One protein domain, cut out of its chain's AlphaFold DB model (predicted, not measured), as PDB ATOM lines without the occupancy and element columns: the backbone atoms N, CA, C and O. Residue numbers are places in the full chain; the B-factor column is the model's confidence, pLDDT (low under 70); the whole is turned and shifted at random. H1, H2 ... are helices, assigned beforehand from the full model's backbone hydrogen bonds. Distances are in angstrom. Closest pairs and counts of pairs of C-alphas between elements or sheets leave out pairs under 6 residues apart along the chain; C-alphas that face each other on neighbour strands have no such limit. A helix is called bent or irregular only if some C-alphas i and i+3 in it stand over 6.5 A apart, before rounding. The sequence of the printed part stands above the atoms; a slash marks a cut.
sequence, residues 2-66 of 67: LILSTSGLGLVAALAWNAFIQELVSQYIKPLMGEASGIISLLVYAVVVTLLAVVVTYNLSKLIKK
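Overview. This is residues 2 to 66 of the 67 residues of an uncharacterized protein of Candidatus Woesebacteria bacterium GW2011_GWA1_40_43 (UniProt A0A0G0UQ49). Two long helices, H1 then H2, make a helical hairpin shaped like a narrow V: they meet over the halves next to their tight link, and their far arms, residues 2 to 16 and 50 to 66, stand free. The 65 printed residues, all helix in class with no named strand, form a loose, flat whole spanning 46 by 26 by 14 A, radius of gyration of the C-alphas 15.4 A.

Arrangement. Look at H1, residues 2 to 33, which touches H2, residues 35 to 66, with residues 18 to 30 alone, meeting residues 37 to 49. The closest C-alphas are those of Lys 30 and Ser 41, 5.9 A apart. They run opposite ways at a steep tilt of 36 degrees, only just past shallow. O i to N i+4 pairs are within hydrogen-bond range in 25 of 28 in H1 and 26 of 28 in H2.

Along the chain. Find C-alpha 2 at (5.517, 29.019, 54.467); from there H1 runs 45.0 A to C-alpha 33, with a kink of 27 degrees near residue 27. It is neither bent nor irregular, but only just: C-alphas 27 and 30 are 6.3 A apart. H2 runs 47.7 A to C-alpha 66 at (-9.239, 14.547, 40.300); it is irregular, with C-alphas 36 and 39 8.2 A apart.

Size, cuts and confidence. The C-alphas farthest apart, Glu 35 and Lys 66, are 47.7 A apart. The printed part has no cut; look for pLDDT under 70 at residues 34 to 37 and 66.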
ATOM      1  N   LEU A   2       6.074  29.113  55.834       72.62
ATOM      2  CA  LEU A   2       5.517  29.019  54.467       72.62
ATOM      3  C   LEU A   2       3.998  29.251  54.361       72.62
ATOM      4  O   LEU A   2       3.600  30.121  53.602       72.62
ATOM      5  N   ILE A   3       3.172  28.562  55.162       76.81
ATOM      6  CA  ILE A   3       1.699  28.708  55.123       76.81
ATOM      7  C   ILE A   3       1.259  30.146  55.440       76.81
ATOM      8  O   ILE A   3       0.415  30.694  54.742       76.81
ATOM      9  N   LEU A   4       1.856  30.784  56.453       77.12
ATOM     10  CA  LEU A   4       1.536  32.168  56.827       77.12
ATOM     11  C   LEU A   4       1.958  33.156  55.733       77.12
ATOM     12  O   LEU A   4       1.209  34.079  55.424       77.12
ATOM     13  N   SER A   5       3.120  32.933  55.113       80.50
ATOM     14  CA  SER A   5       3.594  33.739  53.987       80.50
ATOM     15  C   SER A   5       2.686  33.592  52.762       80.50
ATOM     16  O   SER A   5       2.282  34.601  52.194       80.50
ATOM     17  N   THR A   6       2.288  32.373  52.383       84.94
ATOM     18  CA  THR A   6       1.357  32.156  51.259       84.94
ATOM     19  C   THR A   6      -0.046  32.684  51.542       84.94
ATOM     20  O   THR A   6      -0.657  33.259  50.647       84.94
ATOM     21  N   SER A   7      -0.550  32.561  52.773       86.00
ATOM     22  CA  SER A   7      -1.862  33.107  53.149       86.00
ATOM     23  C   SER A   7      -1.862  34.638  53.168       86.00
ATOM     24  O   SER A   7      -2.803  35.254  52.672       86.00
ATOM     25  N   GLY A   8      -0.791  35.262  53.672       87.69
ATOM     26  CA  GLY A   8      -0.618  36.717  53.626       87.69
ATOM     27  C   GLY A   8      -0.527  37.247  52.192       87.69
ATOM     28  O   GLY A   8      -1.207  38.209  51.845       87.69
ATOM     29  N   LEU A   9       0.240  36.574  51.328       89.69
ATOM     30  CA  LEU A   9       0.327  36.911  49.902       89.69
ATOM     31  C   LEU A   9      -1.003  36.687  49.166       89.69
ATOM     32  O   LEU A   9      -1.353  37.482  48.299       89.69
ATOM     33  N   GLY A  10      -1.770  35.656  49.533       89.69
ATOM     34  CA  GLY A  10      -3.107  35.408  48.988       89.69
ATOM     35  C   GLY A  10      -4.089  36.543  49.293       89.69
ATOM     36  O   GLY A  10      -4.842  36.955  48.411       89.69
ATOM     37  N   LEU A  11      -4.035  37.107  50.504       89.88
ATOM     38  CA  LEU A  11      -4.851  38.267  50.874       89.88
ATOM     39  C   LEU A  11      -4.460  39.519  50.077       89.88
ATOM     40  O   LEU A  11      -5.330  40.218  49.558       89.88
ATOM     41  N   VAL A  12      -3.158  39.781  49.941       92.25
ATOM     42  CA  VAL A  12      -2.648  40.906  49.140       92.25
ATOM     43  C   VAL A  12      -3.055  40.759  47.673       92.25
ATOM     44  O   VAL A  12      -3.524  41.723  47.071       92.25
ATOM     45  N   ALA A  13      -2.945  39.555  47.109       90.06
ATOM     46  CA  ALA A  13      -3.365  39.273  45.740       90.06
ATOM     47  C   ALA A  13      -4.873  39.492  45.545       90.06
ATOM     48  O   ALA A  13      -5.274  40.128  44.572       90.06
ATOM     49  N   ALA A  14      -5.707  39.035  46.487       89.12
ATOM     50  CA  ALA A  14      -7.152  39.254  46.441       89.12
ATOM     51  C   ALA A  14      -7.515  40.750  46.472       89.12
ATOM     52  O   ALA A  14      -8.362  41.200  45.700       89.12
ATOM     53  N   LEU A  15      -6.845  41.535  47.322       90.94
ATOM     54  CA  LEU A  15      -7.031  42.988  47.403       90.94
ATOM     55  C   LEU A  15      -6.580  43.706  46.125       90.94
ATOM     56  O   LEU A  15      -7.301  44.573  45.630       90.94
ATOM     57  N   ALA A  16      -5.431  43.325  45.564       92.81
ATOM     58  CA  ALA A  16      -4.927  43.895  44.317       92.81
ATOM     59  C   ALA A  16      -5.882  43.629  43.143       92.81
ATOM     60  O   ALA A  16      -6.139  44.523  42.339       92.81
ATOM     61  N   TRP A  17      -6.458  42.425  43.072       88.62
ATOM     62  CA  TRP A  17      -7.432  42.073  42.038       88.62
ATOM     63  C   TRP A  17      -8.765  42.795  42.200       88.62
ATOM     64  O   TRP A  17      -9.323  43.257  41.207       88.62
ATOM     65  N   ASN A  18      -9.241  42.973  43.434       88.56
ATOM     66  CA  ASN A  18     -10.402  43.816  43.706       88.56
ATOM     67  C   ASN A  18     -10.182  45.250  43.183       88.56
ATOM     68  O   ASN A  18     -10.970  45.743  42.374       88.56
ATOM     69  N   ALA A  19      -9.073  45.886  43.575       91.31
ATOM     70  CA  ALA A  19      -8.744  47.245  43.147       91.31
ATOM     71  C   ALA A  19      -8.601  47.362  41.619       91.31
ATOM     72  O   ALA A  19      -9.151  48.282  41.017       91.31
ATOM     73  N   PHE A  20      -7.927  46.401  40.979       91.62
ATOM     74  CA  PHE A  20      -7.763  46.371  39.525       91.62
ATOM     75  C   PHE A  20      -9.105  46.343  38.784       91.62
ATOM     76  O   PHE A  20      -9.306  47.119  37.852       91.62
ATOM     77  N   ILE A  21     -10.041  45.483  39.199       86.81
ATOM     78  CA  ILE A  21     -11.348  45.376  38.537       86.81
ATOM     79  C   ILE A  21     -12.165  46.654  38.759       86.81
ATOM     80  O   ILE A  21     -12.812  47.121  37.822       86.81
ATOM     81  N   GLN A  22     -12.125  47.246  39.959       86.62
ATOM     82  CA  GLN A  22     -12.805  48.521  40.226       86.62
ATOM     83  C   GLN A  22     -12.291  49.638  39.318       86.62
ATOM     84  O   GLN A  22     -13.094  50.341  38.702       86.62
ATOM     85  N   GLU A  23     -10.971  49.766  39.190       89.94
ATOM     86  CA  GLU A  23     -10.355  50.785  38.342       89.94
ATOM     87  C   GLU A  23     -10.663  50.533  36.864       89.94
ATOM     88  O   GLU A  23     -11.056  51.451  36.149       89.94
ATOM     89  N   LEU A  24     -10.591  49.277  36.411       87.00
ATOM     90  CA  LEU A  24     -10.937  48.893  35.043       87.00
ATOM     91  C   LEU A  24     -12.388  49.263  34.719       87.00
ATOM     92  O   LEU A  24     -12.668  49.877  33.692       87.00
ATOM     93  N   VAL A  25     -13.328  48.948  35.606       83.25
ATOM     94  CA  VAL A  25     -14.736  49.307  35.412       83.25
ATOM     95  C   VAL A  25     -14.925  50.829  35.453       83.25
ATOM     96  O   VAL A  25     -15.661  51.383  34.635       83.25
ATOM     97  N   SER A  26     -14.242  51.535  36.351       83.25
ATOM     98  CA  SER A  26     -14.360  52.991  36.457       83.25
ATOM     99  C   SER A  26     -13.737  53.736  35.269       83.25
ATOM    100  O   SER A  26     -14.281  54.752  34.849       83.25
ATOM    101  N   GLN A  27     -12.635  53.243  34.701       85.31
ATOM    102  CA  GLN A  27     -11.959  53.889  33.572       85.31
ATOM    103  C   GLN A  27     -12.512  53.469  32.212       85.31
ATOM    104  O   GLN A  27     -12.547  54.289  31.302       85.31
ATOM    105  N   TYR A  28     -12.952  52.219  32.051       82.69
ATOM    106  CA  TYR A  28     -13.392  51.710  30.750       82.69
ATOM    107  C   TYR A  28     -14.914  51.613  30.633       82.69
ATOM    108  O   TYR A  28     -15.455  51.961  29.592       82.69
ATOM    109  N   ILE A  29     -15.635  51.185  31.677       78.06
ATOM    110  CA  ILE A  29     -17.093  50.958  31.594       78.06
ATOM    111  C   ILE A  29     -17.884  52.243  31.871       78.06
ATOM    112  O   ILE A  29     -18.827  52.546  31.138       78.06
ATOM    113  N   LYS A  30     -17.527  53.019  32.907       74.81
ATOM    114  CA  LYS A  30     -18.251  54.261  33.254       74.81
ATOM    115  C   LYS A  30     -18.300  55.282  32.106       74.81
ATOM    116  O   LYS A  30     -19.399  55.766  31.835       74.81
ATOM    117  N   PRO A  31     -17.195  55.608  31.403       77.56
ATOM    118  CA  PRO A  31     -17.235  56.619  30.343       77.56
ATOM    119  C   PRO A  31     -18.075  56.186  29.142       77.56
ATOM    120  O   PRO A  31     -18.719  57.019  28.514       77.56
ATOM    121  N   LEU A  32     -18.124  54.879  28.857       73.94
ATOM    122  CA  LEU A  32     -18.954  54.312  27.791       73.94
ATOM    123  C   LEU A  32     -20.459  54.390  28.095       73.94
ATOM    124  O   LEU A  32     -21.266  54.352  27.171       73.94
ATOM    125  N   MET A  33     -20.846  54.478  29.371       70.38
ATOM    126  CA  MET A  33     -22.245  54.411  29.816       70.38
ATOM    127  C   MET A  33     -22.815  55.768  30.280       70.38
ATOM    128  O   MET A  33     -24.010  55.850  30.567       70.38
ATOM    129  N   GLY A  34     -22.000  56.828  30.345       65.06
ATOM    130  CA  GLY A  34     -22.408  58.175  30.776       65.06
ATOM    131  C   GLY A  34     -22.575  58.342  32.299       65.06
ATOM    132  O   GLY A  34     -22.762  57.375  33.037       65.06
ATOM    133  N   GLU A  35     -22.515  59.590  32.786       62.72
ATOM    134  CA  GLU A  35     -22.492  59.954  34.222       62.72
ATOM    135  C   GLU A  35     -23.695  59.440  35.039       62.72
ATOM    136  O   GLU A  35     -23.575  59.211  36.241       62.72
ATOM    137  N   ALA A  36     -24.839  59.180  34.397       60.47
ATOM    138  CA  ALA A  36     -26.041  58.654  35.053       60.47
ATOM    139  C   ALA A  36     -25.948  57.156  35.428       60.47
ATOM    140  O   ALA A  36     -26.794  56.638  36.157       60.47
ATOM    141  N   SER A  37     -24.911  56.449  34.971       64.44
ATOM    142  CA  SER A  37     -24.840  54.981  35.000       64.44
ATOM    143  C   SER A  37     -23.955  54.419  36.119       64.44
ATOM    144  O   SER A  37     -23.427  53.309  36.010       64.44
ATOM    145  N   GLY A  38     -23.793  55.146  37.230       71.81
ATOM    146  CA  GLY A  38     -23.000  54.691  38.382       71.81
ATOM    147  C   GLY A  38     -23.434  53.317  38.915       71.81
ATOM    148  O   GLY A  38     -22.590  52.474  39.220       71.81
ATOM    149  N   ILE A  39     -24.740  53.031  38.922       78.94
ATOM    150  CA  ILE A  39     -25.285  51.740  39.372       78.94
ATOM    151  C   ILE A  39     -24.988  50.599  38.389       78.94
ATOM    152  O   ILE A  39     -24.707  49.479  38.807       78.94
ATOM    153  N   ILE A  40     -24.981  50.893  37.084       79.31
ATOM    154  CA  ILE A  40     -24.663  49.914  36.037       79.31
ATOM    155  C   ILE A  40     -23.181  49.547  36.124       79.31
ATOM    156  O   ILE A  40     -22.833  48.374  36.027       79.31
ATOM    157  N   SER A  41     -22.310  50.522  36.403       77.38
ATOM    158  CA  SER A  41     -20.887  50.248  36.630       77.38
ATOM    159  C   SER A  41     -20.664  49.315  37.829       77.38
ATOM    160  O   SER A  41     -19.923  48.340  37.718       77.38
ATOM    161  N   LEU A  42     -21.383  49.522  38.938       82.00
ATOM    162  CA  LEU A  42     -21.327  48.630  40.101       82.00
ATOM    163  C   LEU A  42     -21.867  47.229  39.790       82.00
ATOM    164  O   LEU A  42     -21.312  46.242  40.270       82.00
ATOM    165  N   LEU A  43     -22.910  47.130  38.963       85.69
ATOM    166  CA  LEU A  43     -23.472  45.854  38.530       85.69
ATOM    167  C   LEU A  43     -22.483  45.072  37.655       85.69
ATOM    168  O   LEU A  43     -22.277  43.883  37.887       85.69
ATOM    169  N   VAL A  44     -21.807  45.731  36.709       84.44
ATOM    170  CA  VAL A  44     -20.751  45.106  35.893       84.44
ATOM    171  C   VAL A  44     -19.596  44.633  36.775       84.44
ATOM    172  O   VAL A  44     -19.174  43.484  36.659       84.44
ATOM    173  N   TYR A  45     -19.133  45.476  37.702       85.06
ATOM    174  CA  TYR A  45     -18.117  45.096  38.685       85.06
ATOM    175  C   TYR A  45     -18.533  43.842  39.480       85.06
ATOM    176  O   TYR A  45     -17.776  42.870  39.541       85.06
ATOM    177  N   ALA A  46     -19.754  43.817  40.023       87.38
ATOM    178  CA  ALA A  46     -20.261  42.690  40.802       87.38
ATOM    179  C   ALA A  46     -20.331  41.390  39.982       87.38
ATOM    180  O   ALA A  46     -19.945  40.325  40.472       87.38
ATOM    181  N   VAL A  47     -20.772  41.471  38.723       91.31
ATOM    182  CA  VAL A  47     -20.845  40.318  37.812       91.31
ATOM    183  C   VAL A  47     -19.452  39.777  37.488       91.31
ATOM    184  O   VAL A  47     -19.241  38.567  37.571       91.31
ATOM    185  N   VAL A  48     -18.485  40.647  37.178       87.94
ATOM    186  CA  VAL A  48     -17.104  40.244  36.856       87.94
ATOM    187  C   VAL A  48     -16.445  39.537  38.041       87.94
ATOM    188  O   VAL A  48     -15.884  38.452  37.875       87.94
ATOM    189  N   VAL A  49     -16.549  40.110  39.244       88.31
ATOM    190  CA  VAL A  49     -15.978  39.509  40.459       88.31
ATOM    191  C   VAL A  49     -16.643  38.167  40.774       88.31
ATOM    192  O   VAL A  49     -15.953  37.202  41.101       88.31
ATOM    193  N   THR A  50     -17.966  38.069  40.615       91.31
ATOM    194  CA  THR A  50     -18.706  36.818  40.848       91.31
ATOM    195  C   THR A  50     -18.298  35.730  39.858       91.31
ATOM    196  O   THR A  50     -18.050  34.596  40.263       91.31
ATOM    197  N   LEU A  51     -18.163  36.065  38.573       93.00
ATOM    198  CA  LEU A  51     -17.685  35.130  37.553       93.00
ATOM    199  C   LEU A  51     -16.276  34.629  37.864       93.00
ATOM    200  O   LEU A  51     -16.041  33.425  37.811       93.00
ATOM    201  N   LEU A  52     -15.354  35.520  38.234       88.44
ATOM    202  CA  LEU A  52     -14.003  35.125  38.634       88.44
ATOM    203  C   LEU A  52     -14.023  34.192  39.844       88.44
ATOM    204  O   LEU A  52     -13.361  33.156  39.813       88.44
ATOM    205  N   ALA A  53     -14.811  34.513  40.871       89.06
ATOM    206  CA  ALA A  53     -14.957  33.659  42.044       89.06
ATOM    207  C   ALA A  53     -15.478  32.266  41.655       89.06
ATOM    208  O   ALA A  53     -14.857  31.264  41.999       89.06
ATOM    209  N   VAL A  54     -16.554  32.193  40.864       94.19
ATOM    210  CA  VAL A  54     -17.118  30.921  40.388       94.19
ATOM    211  C   VAL A  54     -16.101  30.138  39.563       94.19
ATOM    212  O   VAL A  54     -15.930  28.947  39.800       94.19
ATOM    213  N   VAL A  55     -15.389  30.779  38.634       92.88
ATOM    214  CA  VAL A  55     -14.371  30.124  37.798       92.88
ATOM    215  C   VAL A  55     -13.237  29.571  38.656       92.88
ATOM    216  O   VAL A  55     -12.855  28.414  38.478       92.88
ATOM    217  N   VAL A  56     -12.707  30.356  39.594       89.69
ATOM    218  CA  VAL A  56     -11.628  29.918  40.490       89.69
ATOM    219  C   VAL A  56     -12.111  28.759  41.360       89.69
ATOM    220  O   VAL A  56     -11.504  27.689  41.333       89.69
ATOM    221  N   THR A  57     -13.238  28.906  42.060       90.38
ATOM    222  CA  THR A  57     -13.787  27.860  42.935       90.38
ATOM    223  C   THR A  57     -14.152  26.593  42.159       90.38
ATOM    224  O   THR A  57     -13.902  25.485  42.639       90.38
ATOM    225  N   TYR A  58     -14.679  26.721  40.941       93.12
ATOM    226  CA  TYR A  58     -14.987  25.588  40.069       93.12
ATOM    227  C   TYR A  58     -13.723  24.841  39.629       93.12
ATOM    228  O   TYR A  58     -13.664  23.613  39.725       93.12
ATOM    229  N   ASN A  59     -12.684  25.563  39.197       88.88
ATOM    230  CA  ASN A  59     -11.410  24.952  38.816       88.88
ATOM    231  C   ASN A  59     -10.727  24.278  40.012       88.88
ATOM    232  O   ASN A  59     -10.259  23.148  39.878       88.88
ATOM    233  N   LEU A  60     -10.736  24.911  41.189       89.25
ATOM    234  CA  LEU A  60     -10.233  24.300  42.423       89.25
ATOM    235  C   LEU A  60     -11.010  23.026  42.775       89.25
ATOM    236  O   LEU A  60     -10.403  21.996  43.055       89.25
ATOM    237  N   SER A  61     -12.341  23.058  42.688       88.00
ATOM    238  CA  SER A  61     -13.184  21.882  42.946       88.00
ATOM    239  C   SER A  61     -12.855  20.730  41.996       88.00
ATOM    240  O   SER A  61     -12.800  19.574  42.412       88.00
ATOM    241  N   LYS A  62     -12.590  21.030  40.718       88.62
ATOM    242  CA  LYS A  62     -12.185  20.034  39.718       88.62
ATOM    243  C   LYS A  62     -10.800  19.450  40.000       88.62
ATOM    244  O   LYS A  62     -10.609  18.258  39.779       88.62
ATOM    245  N   LEU A  63      -9.853  20.264  40.465       88.00
ATOM    246  CA  LEU A  63      -8.516  19.805  40.853       88.00
ATOM    247  C   LEU A  63      -8.587  18.854  42.051       88.00
ATOM    248  O   LEU A  63      -7.996  17.783  41.998       88.00
ATOM    249  N   ILE A  64      -9.375  19.201  43.072       85.19
ATOM    250  CA  ILE A  64      -9.567  18.362  44.264       85.19
ATOM    251  C   ILE A  64     -10.258  17.043  43.902       85.19
ATOM    252  O   ILE A  64      -9.865  15.995  44.386       85.19
ATOM    253  N   LYS A  65     -11.265  17.070  43.024       77.12
ATOM    254  CA  LYS A  65     -12.023  15.867  42.634       77.12
ATOM    255  C   LYS A  65     -11.234  14.897  41.742       77.12
ATOM    256  O   LYS A  65     -11.703  13.791  41.489       77.12
ATOM    257  N   LYS A  66     -10.099  15.337  41.192       58.50
ATOM    258  CA  LYS A  66      -9.239  14.547  40.300       58.50
ATOM    259  C   LYS A  66      -7.967  14.043  40.997       58.50
ATOM    260  O   LYS A  66      -7.244  13.263  40.383       58.50
TER     261      LYS A  66